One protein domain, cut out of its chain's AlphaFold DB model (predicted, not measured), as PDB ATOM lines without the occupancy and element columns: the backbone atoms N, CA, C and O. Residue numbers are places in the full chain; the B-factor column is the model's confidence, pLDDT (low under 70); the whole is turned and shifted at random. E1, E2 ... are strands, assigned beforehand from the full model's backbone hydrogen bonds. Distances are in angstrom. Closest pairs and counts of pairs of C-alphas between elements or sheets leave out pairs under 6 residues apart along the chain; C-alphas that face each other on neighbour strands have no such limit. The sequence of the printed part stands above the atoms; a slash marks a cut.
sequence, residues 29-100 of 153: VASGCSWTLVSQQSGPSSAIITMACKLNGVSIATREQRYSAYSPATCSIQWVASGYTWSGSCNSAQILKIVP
ATOM      1  N   VAL A  29     181.100 309.146 256.409       85.19
ATOM      2  CA  VAL A  29     182.570 309.132 256.459       85.19
ATOM      3  C   VAL A  29     183.036 309.876 257.697       85.19
ATOM      4  O   VAL A  29     182.357 310.792 258.155       85.19
ATOM      5  N   ALA A  30     184.188 309.512 258.254       87.38
ATOM      6  CA  ALA A  30     184.752 310.237 259.387       87.38
ATOM      7  C   ALA A  30     184.904 311.725 259.036       87.38
ATOM      8  O   ALA A  30     185.532 312.069 258.038       87.38
ATOM      9  N   SER A  31     184.329 312.614 259.849       88.25
ATOM     10  CA  SER A  31     184.413 314.060 259.595       88.25
ATOM     11  C   SER A  31     185.826 314.621 259.777       88.25
ATOM     12  O   SER A  31     186.110 315.704 259.277       88.25
ATOM     13  N   GLY A  32     186.694 313.909 260.508       89.25
ATOM     14  CA  GLY A  32     188.036 314.369 260.873       89.25
ATOM     15  C   GLY A  32     188.049 315.452 261.954       89.25
ATOM     16  O   GLY A  32     189.101 316.024 262.226       89.25
ATOM     17  N   CYS A  33     186.904 315.762 262.573       92.12
ATOM     18  CA  CYS A  33     186.869 316.747 263.647       92.12
ATOM     19  C   CYS A  33     187.573 316.234 264.906       92.12
ATOM     20  O   CYS A  33     187.589 315.037 265.196       92.12
ATOM     21  N   SER A  34     188.133 317.168 265.671       93.56
ATOM     22  CA  SER A  34     188.754 316.883 266.965       93.56
ATOM     23  C   SER A  34     187.924 317.489 268.089       93.56
ATOM     24  O   SER A  34     187.479 318.637 267.994       93.56
ATOM     25  N   TRP A  35     187.715 316.722 269.159       94.56
ATOM     26  CA  TRP A  35     187.045 317.211 270.360       94.56
ATOM     27  C   TRP A  35     187.954 318.180 271.108       94.56
ATOM     28  O   TRP A  35     189.060 317.834 271.513       94.56
ATOM     29  N   THR A  36     187.463 319.394 271.311       95.25
ATOM     30  CA  THR A  36     188.163 320.473 272.008       95.25
ATOM     31  C   THR A  36     187.326 320.932 273.188       95.25
ATOM     32  O   THR A  36     186.098 320.985 273.091       95.25
ATOM     33  N   LEU A  37     187.975 321.244 274.308       95.75
ATOM     34  CA  LEU A  37     187.301 321.827 275.464       95.75
ATOM     35  C   LEU A  37     186.769 323.219 275.093       95.75
ATOM     36  O   LEU A  37     187.501 324.032 274.532       95.75
ATOM     37  N   VAL A  38     185.497 323.479 275.392       95.12
ATOM     38  CA  VAL A  38     184.851 324.783 275.165       95.12
ATOM     39  C   VAL A  38     184.629 325.495 276.484       95.12
ATOM     40  O   VAL A  38     184.925 326.679 276.608       95.12
ATOM     41  N   SER A  39     184.118 324.770 277.473       96.00
ATOM     42  CA  SER A  39     183.896 325.302 278.805       96.00
ATOM     43  C   SER A  39     183.999 324.200 279.846       96.00
ATOM     44  O   SER A  39     183.786 323.016 279.578       96.00
ATOM     45  N   GLN A  40     184.334 324.628 281.055       95.62
ATOM     46  CA  GLN A  40     184.313 323.800 282.241       95.62
ATOM     47  C   GLN A  40     183.707 324.618 283.374       95.62
ATOM     48  O   GLN A  40     184.113 325.751 283.623       95.62
ATOM     49  N   GLN A  41     182.735 324.031 284.055       94.94
ATOM     50  CA  GLN A  41     182.155 324.560 285.279       94.94
ATOM     51  C   GLN A  41     182.375 323.526 286.372       94.94
ATOM     52  O   GLN A  41     182.090 322.350 286.175       94.94
ATOM     53  N   SER A  42     182.886 323.940 287.521       94.06
ATOM     54  CA  SER A  42     183.079 323.052 288.666       94.06
ATOM     55  C   SER A  42     182.563 323.717 289.928       94.06
ATOM     56  O   SER A  42     182.835 324.891 290.168       94.06
ATOM     57  N   GLY A  43     181.838 322.949 290.729       91.12
ATOM     58  CA  GLY A  43     181.422 323.295 292.077       91.12
ATOM     59  C   GLY A  43     181.937 322.267 293.090       91.12
ATOM     60  O   GLY A  43     182.598 321.299 292.713       91.12
ATOM     61  N   PRO A  44     181.608 322.441 294.380       90.94
ATOM     62  CA  PRO A  44     182.114 321.587 295.458       90.94
ATOM     63  C   PRO A  44     181.808 320.090 295.296       90.94
ATOM     64  O   PRO A  44     182.548 319.253 295.797       90.94
ATOM     65  N   SER A  45     180.721 319.744 294.602       91.81
ATOM     66  CA  SER A  45     180.249 318.361 294.452       91.81
ATOM     67  C   SER A  45     179.840 318.001 293.022       91.81
ATOM     68  O   SER A  45     179.219 316.957 292.806       91.81
ATOM     69  N   SER A  46     180.131 318.858 292.042       94.19
ATOM     70  CA  SER A  46     179.753 318.634 290.648       94.19
ATOM     71  C   SER A  46     180.718 319.297 289.673       94.19
ATOM     72  O   SER A  46     181.362 320.295 289.989       94.19
ATOM     73  N   ALA A  47     180.805 318.750 288.465       95.00
ATOM     74  CA  ALA A  47     181.497 319.394 287.360       95.00
ATOM     75  C   ALA A  47     180.747 319.158 286.051       95.00
ATOM     76  O   ALA A  47     180.178 318.090 285.836       95.00
ATOM     77  N   ILE A  48     180.756 320.151 285.173       96.25
ATOM     78  CA  ILE A  48     180.214 320.084 283.824       96.25
ATOM     79  C   ILE A  48     181.343 320.447 282.867       96.25
ATOM     80  O   ILE A  48     181.931 321.523 282.969       96.25
ATOM     81  N   ILE A  49     181.659 319.533 281.958       96.75
ATOM     82  CA  ILE A  49     182.674 319.707 280.923       96.75
ATOM     83  C   ILE A  49     181.961 319.705 279.579       96.75
ATOM     84  O   ILE A  49     181.372 318.697 279.182       96.75
ATOM     85  N   THR A  50     182.033 320.819 278.861       96.88
ATOM     86  CA  THR A  50     181.465 320.944 277.519       96.88
ATOM     87  C   THR A  50     182.590 320.926 276.498       96.88
ATOM     88  O   THR A  50     183.526 321.727 276.548       96.88
ATOM     89  N   MET A  51     182.492 320.012 275.538       97.19
ATOM     90  CA  MET A  51     183.444 319.883 274.440       97.19
ATOM     91  C   MET A  51     182.733 320.062 273.103       97.19
ATOM     92  O   MET A  51     181.604 319.611 272.928       97.19
ATOM     93  N   ALA A  52     183.423 320.656 272.136       96.75
ATOM     94  CA  ALA A  52     182.965 320.769 270.759       96.75
ATOM     95  C   ALA A  52     183.887 319.996 269.824       96.75
ATOM     96  O   ALA A  52     185.113 320.104 269.928       96.75
ATOM     97  N   CYS A  53     183.305 319.257 268.885       96.25
ATOM     98  CA  CYS A  53     184.049 318.676 267.784       96.25
ATOM     99  C   CYS A  53     184.218 319.741 266.707       96.25
ATOM    100  O   CYS A  53     183.238 320.162 266.089       96.25
ATOM    101  N   LYS A  54     185.454 320.209 266.515       95.06
ATOM    102  CA  LYS A  54     185.766 321.275 265.561       95.06
ATOM    103  C   LYS A  54     186.397 320.712 264.296       95.06
ATOM    104  O   LYS A  54     187.333 319.918 264.370       95.06
ATOM    105  N   LEU A  55     185.897 321.161 263.150       92.62
ATOM    106  CA  LEU A  55     186.457 320.912 261.825       92.62
ATOM    107  C   LEU A  55     186.747 322.267 261.176       92.62
ATOM    108  O   LEU A  55     185.840 323.085 261.039       92.62
ATOM    109  N   ASN A  56     188.006 322.528 260.812       90.44
ATOM    110  CA  ASN A  56     188.437 323.805 260.222       90.44
ATOM    111  C   ASN A  56     187.998 325.041 261.037       90.44
ATOM    112  O   ASN A  56     187.570 326.050 260.485       90.44
ATOM    113  N   GLY A  57     188.047 324.944 262.369       86.44
ATOM    114  CA  GLY A  57     187.649 326.025 263.281       86.44
ATOM    115  C   GLY A  57     186.143 326.134 263.558       86.44
ATOM    116  O   GLY A  57     185.763 326.825 264.501       86.44
ATOM    117  N   VAL A  58     185.290 325.411 262.826       91.56
ATOM    118  CA  VAL A  58     183.830 325.422 263.005       91.56
ATOM    119  C   VAL A  58     183.393 324.252 263.886       91.56
ATOM    120  O   VAL A  58     183.819 323.118 263.672       91.56
ATOM    121  N   SER A  59     182.539 324.513 264.881       94.94
ATOM    122  CA  SER A  59     181.919 323.449 265.679       94.94
ATOM    123  C   SER A  59     180.880 322.708 264.840       94.94
ATOM    124  O   SER A  59     179.980 323.338 264.292       94.94
ATOM    125  N   ILE A  60     180.991 321.384 264.759       95.69
ATOM    126  CA  ILE A  60     180.032 320.523 264.047       95.69
ATOM    127  C   ILE A  60     179.302 319.546 264.972       95.69
ATOM    128  O   ILE A  60     178.374 318.865 264.543       95.69
ATOM    129  N   ALA A  61     179.710 319.469 266.238       96.75
ATOM    130  CA  ALA A  61     178.988 318.763 267.283       96.75
ATOM    131  C   ALA A  61     179.406 319.284 268.657       96.75
ATOM    132  O   ALA A  61     180.538 319.733 268.834       96.75
ATOM    133  N   THR A  62     178.526 319.147 269.641       96.94
ATOM    134  CA  THR A  62     178.794 319.495 271.038       96.94
ATOM    135  C   THR A  62     178.400 318.329 271.925       96.94
ATOM    136  O   THR A  62     177.338 317.733 271.747       96.94
ATOM    137  N   ARG A  63     179.242 318.016 272.907       96.38
ATOM    138  CA  ARG A  63     178.948 317.043 273.955       96.38
ATOM    139  C   ARG A  63     179.172 317.648 275.325       96.38
ATOM    140  O   ARG A  63     180.012 318.531 275.493       96.38
ATOM    141  N   GLU A  64     178.447 317.123 276.295       96.62
ATOM    142  CA  GLU A  64     178.532 317.541 277.683       96.62
ATOM    143  C   GLU A  64     178.713 316.326 278.584       96.62
ATOM    144  O   GLU A  64     177.975 315.344 278.473       96.62
ATOM    145  N   GLN A  65     179.699 316.411 279.473       96.06
ATOM    146  CA  GLN A  65     179.948 315.448 280.533       96.06
ATOM    147  C   GLN A  65     179.606 316.092 281.871       96.06
ATOM    148  O   GLN A  65     180.134 317.152 282.202       96.06
ATOM    149  N   ARG A  66     178.740 315.445 282.646       95.69
ATOM    150  CA  ARG A  66     178.376 315.871 283.995       95.69
ATOM    151  C   ARG A  66     178.910 314.873 285.001       95.69
ATOM    152  O   ARG A  66     178.612 313.686 284.918       95.69
ATOM    153  N   TYR A  67     179.642 315.379 285.976       94.81
ATOM    154  CA  TYR A  67     180.144 314.651 287.126       94.81
ATOM    155  C   TYR A  67     179.393 315.123 288.368       94.81
ATOM    156  O   TYR A  67     179.121 316.313 288.527       94.81
ATOM    157  N   SER A  68     179.068 314.184 289.248       94.12
ATOM    158  CA  SER A  68     178.441 314.439 290.542       94.12
ATOM    159  C   SER A  68     179.097 313.538 291.578       94.12
ATOM    160  O   SER A  68     179.408 312.386 291.287       94.12
ATOM    161  N   ALA A  69     179.284 314.042 292.794       92.12
ATOM    162  CA  ALA A  69     179.760 313.231 293.912       92.12
ATOM    163  C   ALA A  69     178.744 312.149 294.332       92.12
ATOM    164  O   ALA A  69     179.117 311.151 294.940       92.12
ATOM    165  N   TYR A  70     177.462 312.344 294.003       93.12
ATOM    166  CA  TYR A  70     176.349 311.514 294.480       93.12
ATOM    167  C   TYR A  70     175.656 310.726 293.367       93.12
ATOM    168  O   TYR A  70     174.677 310.023 293.611       93.12
ATOM    169  N   SER A  71     176.092 310.881 292.120       90.81
ATOM    170  CA  SER A  71     175.462 310.237 290.969       90.81
ATOM    171  C   SER A  71     176.515 309.872 289.933       90.81
ATOM    172  O   SER A  71     177.501 310.596 289.794       90.81
ATOM    173  N   PRO A  72     176.321 308.773 289.188       91.31
ATOM    174  CA  PRO A  72     177.261 308.377 288.153       91.31
ATOM    175  C   PRO A  72     177.418 309.485 287.111       91.31
ATOM    176  O   PRO A  72     176.469 310.209 286.796       91.31
ATOM    177  N   ALA A  73     178.632 309.606 286.573       92.56
ATOM    178  CA  ALA A  73     178.904 310.574 285.526       92.56
ATOM    179  C   ALA A  73     178.021 310.294 284.303       92.56
ATOM    180  O   ALA A  73     177.882 309.148 283.870       92.56
ATOM    181  N   THR A  74     177.439 311.344 283.734       95.50
ATOM    182  CA  THR A  74     176.620 311.247 282.524       95.50
ATOM    183  C   THR A  74     177.308 311.963 281.376       95.50
ATOM    184  O   THR A  74     178.014 312.949 281.571       95.50
ATOM    185  N   CYS A  75     177.130 311.447 280.164       95.75
ATOM    186  CA  CYS A  75     177.626 312.074 278.948       95.75
ATOM    187  C   CYS A  75     176.497 312.097 277.929       95.75
ATOM    188  O   CYS A  75     175.824 311.087 277.723       95.75
ATOM    189  N   SER A  76     176.307 313.239 277.279       95.88
ATOM    190  CA  SER A  76     175.309 313.401 276.224       95.88
ATOM    191  C   SER A  76     175.855 314.220 275.059       95.88
ATOM    192  O   SER A  76     176.589 315.190 275.251       95.88
ATOM    193  N   ILE A  77     175.488 313.827 273.837       95.44
ATOM    194  CA  ILE A  77     175.682 314.656 272.646       95.44
ATOM    195  C   ILE A  77     174.543 315.672 272.630       95.44
ATOM    196  O   ILE A  77     173.386 315.308 272.448       95.44
ATOM    197  N   GLN A  78     174.877 316.934 272.873       95.75
ATOM    198  CA  GLN A  78     173.913 318.029 272.983       95.75
ATOM    199  C   GLN A  78     173.437 318.498 271.611       95.75
ATOM    200  O   GLN A  78     172.298 318.926 271.446       95.75
ATOM    201  N   TRP A  79     174.324 318.436 270.618       94.50
ATOM    202  CA  TRP A  79     174.050 318.954 269.288       94.50
ATOM    203  C   TRP A  79     174.976 318.327 268.247       94.50
ATOM    204  O   TRP A  79     176.142 318.052 268.533       94.50
ATOM    205  N   VAL A  80     174.462 318.148 267.031       93.25
ATOM    206  CA  VAL A  80     175.216 317.773 265.830       93.25
ATOM    207  C   VAL A  80     174.711 318.639 264.679       93.25
ATOM    208  O   VAL A  80     173.504 318.819 264.520       93.25
ATOM    209  N   ALA A  81     175.626 319.201 263.893       89.62
ATOM    210  CA  ALA A  81     175.290 320.032 262.746       89.62
ATOM    211  C   ALA A  81     174.546 319.235 261.662       89.62
ATOM    212  O   ALA A  81     174.767 318.037 261.472       89.62
ATOM    213  N   SER A  82     173.704 319.918 260.887       86.00
ATOM    214  CA  SER A  82     173.053 319.324 259.715       86.00
ATOM    215  C   SER A  82     174.085 318.763 258.732       86.00
ATOM    216  O   SER A  82     175.101 319.407 258.466       86.00
ATOM    217  N   GLY A  83     173.812 317.590 258.157       84.12
ATOM    218  CA  GLY A  83     174.761 316.899 257.274       84.12
ATOM    219  C   GLY A  83     175.830 316.096 258.022       84.12
ATOM    220  O   GLY A  83     176.735 315.553 257.391       84.12
ATOM    221  N   TYR A  84     175.715 315.981 259.346       91.06
ATOM    222  CA  TYR A  84     176.547 315.122 260.178       91.06
ATOM    223  C   TYR A  84     175.682 314.205 261.045       91.06
ATOM    224  O   TYR A  84     174.515 314.474 261.317       91.06
ATOM    225  N   THR A  85     176.275 313.101 261.477       93.19
ATOM    226  CA  THR A  85     175.728 312.180 262.472       93.19
ATOM    227  C   THR A  85     176.847 311.762 263.422       93.19
ATOM    228  O   THR A  85     177.999 312.164 263.252       93.19
ATOM    229  N   TRP A  86     176.537 310.971 264.439       92.88
ATOM    230  CA  TRP A  86     177.523 310.461 265.381       92.88
ATOM    231  C   TRP A  86     177.373 308.953 265.567       92.88
ATOM    232  O   TRP A  86     176.296 308.391 265.379       92.88
ATOM    233  N   SER A  87     178.469 308.296 265.928       92.31
ATOM    234  CA  SER A  87     178.502 306.876 266.270       92.31
ATOM    235  C   SER A  87     179.332 306.634 267.533       92.31
ATOM    236  O   SER A  87     180.108 307.493 267.965       92.31
ATOM    237  N   GLY A  88     179.173 305.452 268.128       90.56
ATOM    238  CA  GLY A  88     179.904 305.040 269.327       90.56
ATOM    239  C   GLY A  88     179.243 305.489 270.631       90.56
ATOM    240  O   GLY A  88     178.049 305.761 270.681       90.56
ATOM    241  N   SER A  89     180.024 305.526 271.712       92.44
ATOM    242  CA  SER A  89     179.571 306.043 273.009       92.44
ATOM    243  C   SER A  89     179.824 307.546 273.090       92.44
ATOM    244  O   SER A  89     180.741 308.035 272.447       92.44
ATOM    245  N   CYS A  90     179.099 308.294 273.923       92.31
ATOM    246  CA  CYS A  90     179.307 309.745 274.034       92.31
ATOM    247  C   CYS A  90     180.771 310.149 274.345       92.31
ATOM    248  O   CYS A  90     181.309 311.092 273.756       92.31
ATOM    249  N   ASN A  91     181.457 309.390 275.209       89.19
ATOM    250  CA  ASN A  91     182.857 309.642 275.581       89.19
ATOM    251  C   ASN A  91     183.839 309.378 274.428       89.19
ATOM    252  O   ASN A  91     184.879 310.031 274.341       89.19
ATOM    253  N   SER A  92     183.484 308.476 273.516       90.06
ATOM    254  CA  SER A  92     184.272 308.103 272.337       90.06
ATOM    255  C   SER A  92     183.585 308.480 271.022       90.06
ATOM    256  O   SER A  92     183.867 307.875 269.991       90.06
ATOM    257  N   ALA A  93     182.665 309.452 271.057       91.69
ATOM    258  CA  ALA A  93     181.775 309.712 269.938       91.69
ATOM    259  C   ALA A  93     182.568 310.154 268.713       91.69
ATOM    260  O   ALA A  93     183.314 311.138 268.759       91.69
ATOM    261  N   GLN A  94     182.375 309.440 267.611       93.50
ATOM    262  CA  GLN A  94     182.939 309.804 266.325       93.50
ATOM    263  C   GLN A  94     181.877 310.559 265.534       93.50
ATOM    264  O   GLN A  94     180.789 310.038 265.296       93.50
ATOM    265  N   ILE A  95     182.185 311.788 265.119       95.19
ATOM    266  CA  ILE A  95     181.286 312.550 264.251       95.19
ATOM    267  C   ILE A  95     181.567 312.164 262.807       95.19
ATOM    268  O   ILE A  95     182.703 312.243 262.324       95.19
ATOM    269  N   LEU A  96     180.517 311.752 262.115       92.50
ATOM    270  CA  LEU A  96     180.550 311.318 260.734       92.50
ATOM    271  C   LEU A  96     179.851 312.359 259.863       92.50
ATOM    272  O   LEU A  96     178.795 312.871 260.221       92.50
ATOM    273  N   LYS A  97     180.428 312.669 258.706       90.25
ATOM    274  CA  LYS A  97     179.794 313.476 257.670       90.25
ATOM    275  C   LYS A  97     178.890 312.580 256.833       90.25
ATOM    276  O   LYS A  97     179.339 311.544 256.348       90.25
ATOM    277  N   ILE A  98     177.645 312.996 256.652       84.38
ATOM    278  CA  ILE A  98     176.701 312.369 255.731       84.38
ATOM    279  C   ILE A  98     177.071 312.846 254.328       84.38
ATOM    280  O   ILE A  98     177.059 314.043 254.041       84.38
ATOM    281  N   VAL A  99     177.446 311.910 253.463       79.50
ATOM    282  CA  VAL A  99     177.835 312.187 252.083       79.50
ATOM    283  C   VAL A  99     176.848 311.469 251.170       79.50
ATOM    284  O   VAL A  99     176.608 310.274 251.358       79.50
ATOM    285  N   PRO A 100     176.250 312.163 250.190       69.25
ATOM    286  CA  PRO A 100     175.528 311.488 249.125       69.25
ATOM    287  C   PRO A 100     176.481 310.514 248.431       69.25
ATOM    288  O   PRO A 100     177.556 310.912 247.980       69.25
TER     289      PRO A 100
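AT A GLANCE: This is residues 29 to 100 of the 153 residues of an uncharacterized protein of Cellvibrio sp (UniProt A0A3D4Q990). Picture a long, twisted sheet of four antiparallel strands, E1 to E4, and a small two-stranded hairpin, E5 and E6, partly face to face with one end of it, near residues 53, 60, 61 and 80. The two sheets make a lopsided sandwich, and the long sheet gives much of the rod-like outline, which spans 47 by 23 by 16 A. The 72 printed residues hold no named helix and six named strands, E1 to E6 along the chain; the class is all strand. The large sheet has the order E1 - E2 - E3 - E4. The whole is only just compact, close to loose, with a radius of gyration of the C-alphas of 13.2 A.

HOW THE PARTS SIT: Start at residues 29 to 30, which pair antiparallel with residues 96 to 97 of E6, residues 94 to 100. Next comes E1, residues 34 to 43, an edge strand that forms a hairpin with E2, residues 46 to 55; look for N 41 and O 48, 2.8 A apart. E2 and E3, residues 58 to 68, form the next hairpin, with N 51 and O 63 at 2.9 A. E3 bends by 58 degrees at residue 61. E3 and the edge strand E4, residues 74 to 80, form a third hairpin, with N 64 and O 76 at 2.9 A. E1 to E4 are a meander, each strand the antiparallel neighbour of the one before. The link from E4 to E5, residues 84 to 87, changes sheets. E5 and E6 are a hairpin at 134 degrees, with N 85 and O 96 at 2.8 A. The two sheets form a sandwich, two sheets face to face, with their strands at 31 degrees. Across it, the closest C-alphas of E3 and E6, those of Ala 61 and Ile 95, are 7.3 A apart. E1 is apart from E5 and E6.

IN THESE COORDINATES: Find C-alpha 34 at (188.754, 316.883, 266.965); from there E1 runs 26.9 A to C-alpha 43. E2 runs back 29.7 A, and E3, the longest strand with 11 residues, covers 30.1 A. E4 measures 18.0 A and E5 10.4 A. E6 runs 18.8 A and ends at C-alpha 100, (175.528, 311.488, 249.125).

THE WHOLE: The two C-alphas farthest apart are those of Pro 44 and Pro 100, 47.9 A. The printed part has no cut. The link from E5 to E6 is short, the others are tight. Mean pLDDT of the printed part is 92.5; look for low confidence at residue 100, under 70.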